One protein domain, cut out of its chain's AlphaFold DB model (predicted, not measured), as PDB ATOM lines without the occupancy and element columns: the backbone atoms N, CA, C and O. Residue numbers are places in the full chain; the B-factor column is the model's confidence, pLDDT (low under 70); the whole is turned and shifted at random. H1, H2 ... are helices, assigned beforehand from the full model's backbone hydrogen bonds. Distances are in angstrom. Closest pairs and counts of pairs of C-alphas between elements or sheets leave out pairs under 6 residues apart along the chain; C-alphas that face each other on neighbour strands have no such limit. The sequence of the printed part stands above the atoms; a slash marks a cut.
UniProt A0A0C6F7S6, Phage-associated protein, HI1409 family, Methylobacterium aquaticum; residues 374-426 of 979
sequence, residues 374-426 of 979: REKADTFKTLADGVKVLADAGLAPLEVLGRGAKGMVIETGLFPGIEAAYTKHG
ATOM      1  N   ARG A 374     -24.004 -12.743 -34.234       81.19
ATOM      2  CA  ARG A 374     -24.287 -13.547 -35.426       81.19
ATOM      3  C   ARG A 374     -25.766 -13.500 -35.807       81.19
ATOM      4  O   ARG A 374     -26.071 -13.144 -36.935       81.19
ATOM      5  N   GLU A 375     -26.678 -13.784 -34.876       82.62
ATOM      6  CA  GLU A 375     -28.123 -13.695 -35.142       82.62
ATOM      7  C   GLU A 375     -28.546 -12.274 -35.548       82.62
ATOM      8  O   GLU A 375     -29.406 -12.126 -36.413       82.62
ATOM      9  N   LYS A 376     -27.925 -11.226 -34.986       79.19
ATOM     10  CA  LYS A 376     -28.141  -9.832 -35.410       79.19
ATOM     11  C   LYS A 376     -27.673  -9.591 -36.847       79.19
ATOM     12  O   LYS A 376     -28.423  -8.997 -37.614       79.19
ATOM     13  N   ALA A 377     -26.490 -10.076 -37.225       81.75
ATOM     14  CA  ALA A 377     -25.977  -9.972 -38.591       81.75
ATOM     15  C   ALA A 377     -26.825 -10.774 -39.600       81.75
ATOM     16  O   ALA A 377     -27.173 -10.247 -40.654       81.75
ATOM     17  N   ASP A 378     -27.226 -12.003 -39.259       86.50
ATOM     18  CA  ASP A 378     -28.090 -12.853 -40.090       86.50
ATOM     19  C   ASP A 378     -29.501 -12.239 -40.245       86.50
ATOM     20  O   ASP A 378     -30.071 -12.229 -41.342       86.50
ATOM     21  N   THR A 379     -30.048 -11.647 -39.174       84.12
ATOM     22  CA  THR A 379     -31.318 -10.895 -39.209       84.12
ATOM     23  C   THR A 379     -31.190  -9.641 -40.071       84.12
ATOM     24  O   THR A 379     -32.030  -9.413 -40.936       84.12
ATOM     25  N   PHE A 380     -30.129  -8.851 -39.888       83.88
ATOM     26  CA  PHE A 380     -29.872  -7.653 -40.688       83.88
ATOM     27  C   PHE A 380     -29.708  -7.983 -42.170       83.88
ATOM     28  O   PHE A 380     -30.330  -7.330 -43.000       83.88
ATOM     29  N   LYS A 381     -28.956  -9.038 -42.507       87.88
ATOM     30  CA  LYS A 381     -28.841  -9.534 -43.882       87.88
ATOM     31  C   LYS A 381     -30.211  -9.893 -44.454       87.88
ATOM     32  O   LYS A 381     -30.559  -9.415 -45.524       87.88
ATOM     33  N   THR A 382     -31.016 -10.656 -43.712       88.81
ATOM     34  CA  THR A 382     -32.372 -11.051 -44.138       88.81
ATOM     35  C   THR A 382     -33.282  -9.836 -44.367       88.81
ATOM     36  O   THR A 382     -34.048  -9.804 -45.329       88.81
ATOM     37  N   LEU A 383     -33.191  -8.813 -43.513       85.31
ATOM     38  CA  LEU A 383     -33.943  -7.565 -43.659       85.31
ATOM     39  C   LEU A 383     -33.440  -6.713 -44.836       85.31
ATOM     40  O   LEU A 383     -34.256  -6.168 -45.576       85.31
ATOM     41  N   ALA A 384     -32.124  -6.629 -45.044       86.19
ATOM     42  CA  ALA A 384     -31.506  -5.918 -46.161       86.19
ATOM     43  C   ALA A 384     -31.827  -6.588 -47.509       86.19
ATOM     44  O   ALA A 384     -32.202  -5.896 -48.454       86.19
ATOM     45  N   ASP A 385     -31.779  -7.921 -47.573       89.50
ATOM     46  CA  ASP A 385     -32.250  -8.713 -48.714       89.50
ATOM     47  C   ASP A 385     -33.750  -8.456 -48.966       89.50
ATOM     48  O   ASP A 385     -34.166  -8.295 -50.110       89.50
ATOM     49  N   GLY A 386     -34.562  -8.317 -47.910       85.81
ATOM     50  CA  GLY A 386     -35.970  -7.918 -48.012       85.81
ATOM     51  C   GLY A 386     -36.179  -6.509 -48.584       85.81
ATOM     52  O   GLY A 386     -37.001  -6.328 -49.482       85.81
ATOM     53  N   VAL A 387     -35.419  -5.511 -48.118       85.81
ATOM     54  CA  VAL A 387     -35.447  -4.137 -48.662       85.81
ATOM     55  C   VAL A 387     -35.002  -4.122 -50.124       85.81
ATOM     56  O   VAL A 387     -35.645  -3.470 -50.944       85.81
ATOM     57  N   LYS A 388     -33.956  -4.884 -50.463       85.25
ATOM     58  CA  LYS A 388     -33.499  -5.068 -51.841       85.25
ATOM     59  C   LYS A 388     -34.601  -5.672 -52.713       85.25
ATOM     60  O   LYS A 388     -34.914  -5.099 -53.745       85.25
ATOM     61  N   VAL A 389     -35.249  -6.756 -52.284       87.44
ATOM     62  CA  VAL A 389     -36.361  -7.376 -53.030       87.44
ATOM     63  C   VAL A 389     -37.525  -6.399 -53.235       87.44
ATOM     64  O   VAL A 389     -38.116  -6.385 -54.311       87.44
ATOM     65  N   LEU A 390     -37.850  -5.553 -52.251       84.12
ATOM     66  CA  LEU A 390     -38.892  -4.526 -52.401       84.12
ATOM     67  C   LEU A 390     -38.504  -3.414 -53.388       84.12
ATOM     68  O   LEU A 390     -39.380  -2.916 -54.100       84.12
ATOM     69  N   ALA A 391     -37.221  -3.041 -53.437       83.81
ATOM     70  CA  ALA A 391     -36.679  -2.080 -54.394       83.81
ATOM     71  C   ALA A 391     -36.630  -2.666 -55.818       83.81
ATOM     72  O   ALA A 391     -37.182  -2.065 -56.739       83.81
ATOM     73  N   ASP A 392     -36.062  -3.866 -55.977       81.94
ATOM     74  CA  ASP A 392     -35.953  -4.601 -57.245       81.94
ATOM     75  C   ASP A 392     -37.344  -4.902 -57.846       81.94
ATOM     76  O   ASP A 392     -37.530  -4.841 -59.059       81.94
ATOM     77  N   ALA A 393     -38.348  -5.186 -57.006       84.94
ATOM     78  CA  ALA A 393     -39.731  -5.423 -57.435       84.94
ATOM     79  C   ALA A 393     -40.539  -4.139 -57.720       84.94
ATOM     80  O   ALA A 393     -41.690  -4.235 -58.148       84.94
ATOM     81  N   GLY A 394     -39.994  -2.947 -57.444       82.56
ATOM     82  CA  GLY A 394     -40.670  -1.662 -57.670       82.56
ATOM     83  C   GLY A 394     -41.951  -1.442 -56.850       82.56
ATOM     84  O   GLY A 394     -42.762  -0.586 -57.197       82.56
ATOM     85  N   LEU A 395     -42.162  -2.207 -55.770       78.75
ATOM     86  CA  LEU A 395     -43.414  -2.197 -54.992       78.75
ATOM     87  C   LEU A 395     -43.577  -0.961 -54.095       78.75
ATOM     88  O   LEU A 395     -44.687  -0.670 -53.646       78.75
ATOM     89  N   ALA A 396     -42.491  -0.237 -53.822       77.69
ATOM     90  CA  ALA A 396     -42.504   1.010 -53.069       77.69
ATOM     91  C   ALA A 396     -41.460   1.995 -53.633       77.69
ATOM     92  O   ALA A 396     -40.386   1.561 -54.051       77.69
ATOM     93  N   PRO A 397     -41.723   3.319 -53.623       80.31
ATOM     94  CA  PRO A 397     -40.747   4.309 -54.074       80.31
ATOM     95  C   PRO A 397     -39.451   4.254 -53.258       80.31
ATOM     96  O   PRO A 397     -39.492   4.155 -52.027       80.31
ATOM     97  N   LEU A 398     -38.305   4.399 -53.933       74.88
ATOM     98  CA  LEU A 398     -36.976   4.320 -53.312       74.88
ATOM     99  C   LEU A 398     -36.788   5.312 -52.154       74.88
ATOM    100  O   LEU A 398     -36.161   4.961 -51.160       74.88
ATOM    101  N   GLU A 399     -37.386   6.507 -52.205       74.06
ATOM    102  CA  GLU A 399     -37.364   7.445 -51.072       74.06
ATOM    103  C   GLU A 399     -38.047   6.901 -49.808       74.06
ATOM    104  O   GLU A 399     -37.607   7.169 -48.690       74.06
ATOM    105  N   VAL A 400     -39.152   6.167 -49.970       76.94
ATOM    106  CA  VAL A 400     -39.923   5.609 -48.853       76.94
ATOM    107  C   VAL A 400     -39.168   4.420 -48.262       76.94
ATOM    108  O   VAL A 400     -39.001   4.347 -47.044       76.94
ATOM    109  N   LEU A 401     -38.632   3.548 -49.125       80.94
ATOM    110  CA  LEU A 401     -37.759   2.446 -48.717       80.94
ATOM    111  C   LEU A 401     -36.480   2.955 -48.041       80.94
ATOM    112  O   LEU A 401     -36.112   2.436 -46.994       80.94
ATOM    113  N   GLY A 402     -35.850   4.010 -48.564       79.12
ATOM    114  CA  GLY A 402     -34.651   4.621 -47.987       79.12
ATOM    115  C   GLY A 402     -34.884   5.207 -46.592       79.12
ATOM    116  O   GLY A 402     -34.061   5.014 -45.699       79.12
ATOM    117  N   ARG A 403     -36.036   5.853 -46.351       79.19
ATOM    118  CA  ARG A 403     -36.422   6.315 -45.000       79.19
ATOM    119  C   ARG A 403     -36.679   5.144 -44.043       79.19
ATOM    120  O   ARG A 403     -36.251   5.213 -42.893       79.19
ATOM    121  N   GLY A 404     -37.328   4.075 -44.509       81.25
ATOM    122  CA  GLY A 404     -37.542   2.856 -43.717       81.25
ATOM    123  C   GLY A 404     -36.234   2.133 -43.374       81.25
ATOM    124  O   GLY A 404     -35.998   1.791 -42.218       81.25
ATOM    125  N   ALA A 405     -35.346   1.977 -44.357       82.88
ATOM    126  CA  ALA A 405     -34.019   1.393 -44.190       82.88
ATOM    127  C   ALA A 405     -33.145   2.222 -43.237       82.88
ATOM    128  O   ALA A 405     -32.490   1.653 -42.373       82.88
ATOM    129  N   LYS A 406     -33.196   3.559 -43.316       80.94
ATOM    130  CA  LYS A 406     -32.537   4.464 -42.358       80.94
ATOM    131  C   LYS A 406     -32.997   4.211 -40.919       80.94
ATOM    132  O   LYS A 406     -32.150   4.085 -40.040       80.94
ATOM    133  N   GLY A 407     -34.308   4.085 -40.684       79.25
ATOM    134  CA  GLY A 407     -34.851   3.723 -39.367       79.25
ATOM    135  C   GLY A 407     -34.333   2.364 -38.882       79.25
ATOM    136  O   GLY A 407     -33.730   2.279 -37.818       79.25
ATOM    137  N   MET A 408     -34.456   1.329 -39.716       81.38
ATOM    138  CA  MET A 408     -33.973  -0.029 -39.429       81.38
ATOM    139  C   MET A 408     -32.467  -0.081 -39.104       81.38
ATOM    140  O   MET A 408     -32.046  -0.768 -38.173       81.38
ATOM    141  N   VAL A 409     -31.633   0.632 -39.862       81.00
ATOM    142  CA  VAL A 409     -30.172   0.673 -39.675       81.00
ATOM    143  C   VAL A 409     -29.789   1.358 -38.356       81.00
ATOM    144  O   VAL A 409     -28.823   0.945 -37.716       81.00
ATOM    145  N   ILE A 410     -30.563   2.354 -37.914       78.69
ATOM    146  CA  ILE A 410     -30.395   2.994 -36.601       78.69
ATOM    147  C   ILE A 410     -30.866   2.045 -35.483       78.69
ATOM    148  O   ILE A 410     -30.106   1.762 -34.559       78.69
ATOM    149  N   GLU A 411     -32.075   1.484 -35.591       72.94
ATOM    150  CA  GLU A 411     -32.677   0.596 -34.579       72.94
ATOM    151  C   GLU A 411     -31.895  -0.706 -34.351       72.94
ATOM    152  O   GLU A 411     -31.808  -1.196 -33.225       72.94
ATOM    153  N   THR A 412     -31.294  -1.275 -35.401       71.50
ATOM    154  CA  THR A 412     -30.483  -2.500 -35.283       71.50
ATOM    155  C   THR A 412     -29.177  -2.288 -34.511       71.50
ATOM    156  O   THR A 412     -28.603  -3.263 -34.020       71.50
ATOM    157  N   GLY A 413     -28.705  -1.041 -34.376       72.00
ATOM    158  CA  GLY A 413     -27.523  -0.683 -33.581       72.00
ATOM    159  C   GLY A 413     -26.201  -1.294 -34.070       72.00
ATOM    160  O   GLY A 413     -25.213  -1.269 -33.338       72.00
ATOM    161  N   LEU A 414     -26.172  -1.856 -35.284       76.25
ATOM    162  CA  LEU A 414     -24.997  -2.519 -35.868       76.25
ATOM    163  C   LEU A 414     -23.923  -1.534 -36.351       76.25
ATOM    164  O   LEU A 414     -22.764  -1.917 -36.484       76.25
ATOM    165  N   PHE A 415     -24.298  -0.274 -36.584       78.44
ATOM    166  CA  PHE A 415     -23.426   0.767 -37.129       78.44
ATOM    167  C   PHE A 415     -23.338   1.959 -36.159       78.44
ATOM    168  O   PHE A 415     -24.122   2.907 -36.265       78.44
ATOM    169  N   PRO A 416     -22.407   1.943 -35.185       76.06
ATOM    170  CA  PRO A 416     -22.193   3.067 -34.279       76.06
ATOM    171  C   PRO A 416     -21.953   4.378 -35.040       76.06
ATOM    172  O   PRO A 416     -21.192   4.419 -36.002       76.06
ATOM    173  N   GLY A 417     -22.613   5.458 -34.616       74.88
ATOM    174  CA  GLY A 417     -22.479   6.780 -35.238       74.88
ATOM    175  C   GLY A 417     -23.288   7.002 -36.524       74.88
ATOM    176  O   GLY A 417     -23.312   8.129 -37.018       74.88
ATOM    177  N   ILE A 418     -24.007   5.998 -37.047       78.12
ATOM    178  CA  ILE A 418     -24.779   6.151 -38.294       78.12
ATOM    179  C   ILE A 418     -25.911   7.183 -38.185       78.12
ATOM    180  O   ILE A 418     -26.177   7.912 -39.136       78.12
ATOM    181  N   GLU A 419     -26.528   7.321 -37.010       76.00
ATOM    182  CA  GLU A 419     -27.523   8.364 -36.730       76.00
ATOM    183  C   GLU A 419     -26.912   9.775 -36.809       76.00
ATOM    184  O   GLU A 419     -27.486  10.677 -37.426       76.00
ATOM    185  N   ALA A 420     -25.705   9.961 -36.266       75.94
ATOM    186  CA  ALA A 420     -24.970  11.220 -36.354       75.94
ATOM    187  C   ALA A 420     -24.546  11.524 -37.803       75.94
ATOM    188  O   ALA A 420     -24.697  12.658 -38.260       75.94
ATOM    189  N   ALA A 421     -24.104  10.512 -38.559       72.94
ATOM    190  CA  ALA A 421     -23.806  10.645 -39.985       72.94
ATOM    191  C   ALA A 421     -25.055  11.059 -40.785       72.94
ATOM    192  O   ALA A 421     -25.027  12.046 -41.519       72.94
ATOM    193  N   TYR A 422     -26.191  10.393 -40.569       74.06
ATOM    194  CA  TYR A 422     -27.472  10.752 -41.180       74.06
ATOM    195  C   TYR A 422     -28.009  12.127 -40.762       74.06
ATOM    196  O   TYR A 422     -28.766  12.740 -41.515       74.06
ATOM    197  N   THR A 423     -27.650  12.611 -39.574       74.12
ATOM    198  CA  THR A 423     -27.993  13.964 -39.109       74.12
ATOM    199  C   THR A 423     -27.103  15.015 -39.776       74.12
ATOM    200  O   THR A 423     -27.585  16.084 -40.139       74.12
ATOM    201  N   LYS A 424     -25.822  14.695 -40.003       71.56
ATOM    202  CA  LYS A 424     -24.833  15.569 -40.654       71.56
ATOM    203  C   LYS A 424     -25.022  15.677 -42.174       71.56
ATOM    204  O   LYS A 424     -24.881  16.768 -42.717       71.56
ATOM    205  N   HIS A 425     -25.335  14.572 -42.852       62.97
ATOM    206  CA  HIS A 425     -25.472  14.502 -44.318       62.97
ATOM    207  C   HIS A 425     -26.927  14.639 -44.817       62.97
ATOM    208  O   HIS A 425     -27.167  14.800 -46.013       62.97
ATOM    209  N   GLY A 426     -27.917  14.601 -43.920       61.38
ATOM    210  CA  GLY A 426     -29.333  14.703 -44.272       61.38
ATOM    211  C   GLY A 426     -29.892  13.437 -44.935       61.38
ATOM    212  O   GLY A 426     -29.559  12.312 -44.560       61.38
TER     213      GLY A 426
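What this domain is: This is residues 374 to 426 of the 979 residues of the protein "Phage-associated protein, HI1409 family" of Methylobacterium aquaticum (UniProt A0A0C6F7S6). Three helices make a flat zigzag: H1 and H2 form a helical hairpin, side by side, and after the link that follows H2 the short H3 turns back at a slant, on the side of H2 away from H1, meeting H2 only at the corner by their link. The printed part has 53 residues with three named helices, H1, H2, H3 in chain order, and no named strand; its class is all helix. It is only just compact, close to loose, with a radius of gyration of the C-alphas of 11.8 A and spans of 31 by 30 by 11 A.

Where its parts are: Find C-alpha 374 at (-24.287, -13.547, -35.426); from there H1, residues 374 to 392, runs 26.3 A. H2, residues 398 to 411, runs 19.6 A. H3, residues 418 to 425, ends at C-alpha 425, (-25.472, 14.502, -44.318).

How they stand to each other: H1 touches H2 with residues 384 to 391 alone, at a shallow tilt of 8 degrees, opposite ways; their closest C-alphas, of Ala 391 and Leu 398, are 6.5 A apart. H2 and H3 only just touch, with 3 pairs of C-alphas within 8 A, and only at the corner by their link; the closest C-alphas, of Ile 410 and Glu 419, are 6.1 A apart. Their tilt is steep, 45 degrees, opposite ways. H1 and H3 are apart. In H1, H2 and H3 every O i to N i+4 pair is within hydrogen-bond range.

The domain as a whole: The farthest C-alphas, of Ala 393 and Lys 424, are 30.7 A apart. The printed part has no cut; the link from H1 to H2 is tight, that from H2 to H3 short. Look at residues 425 to 426 for pLDDT under 70.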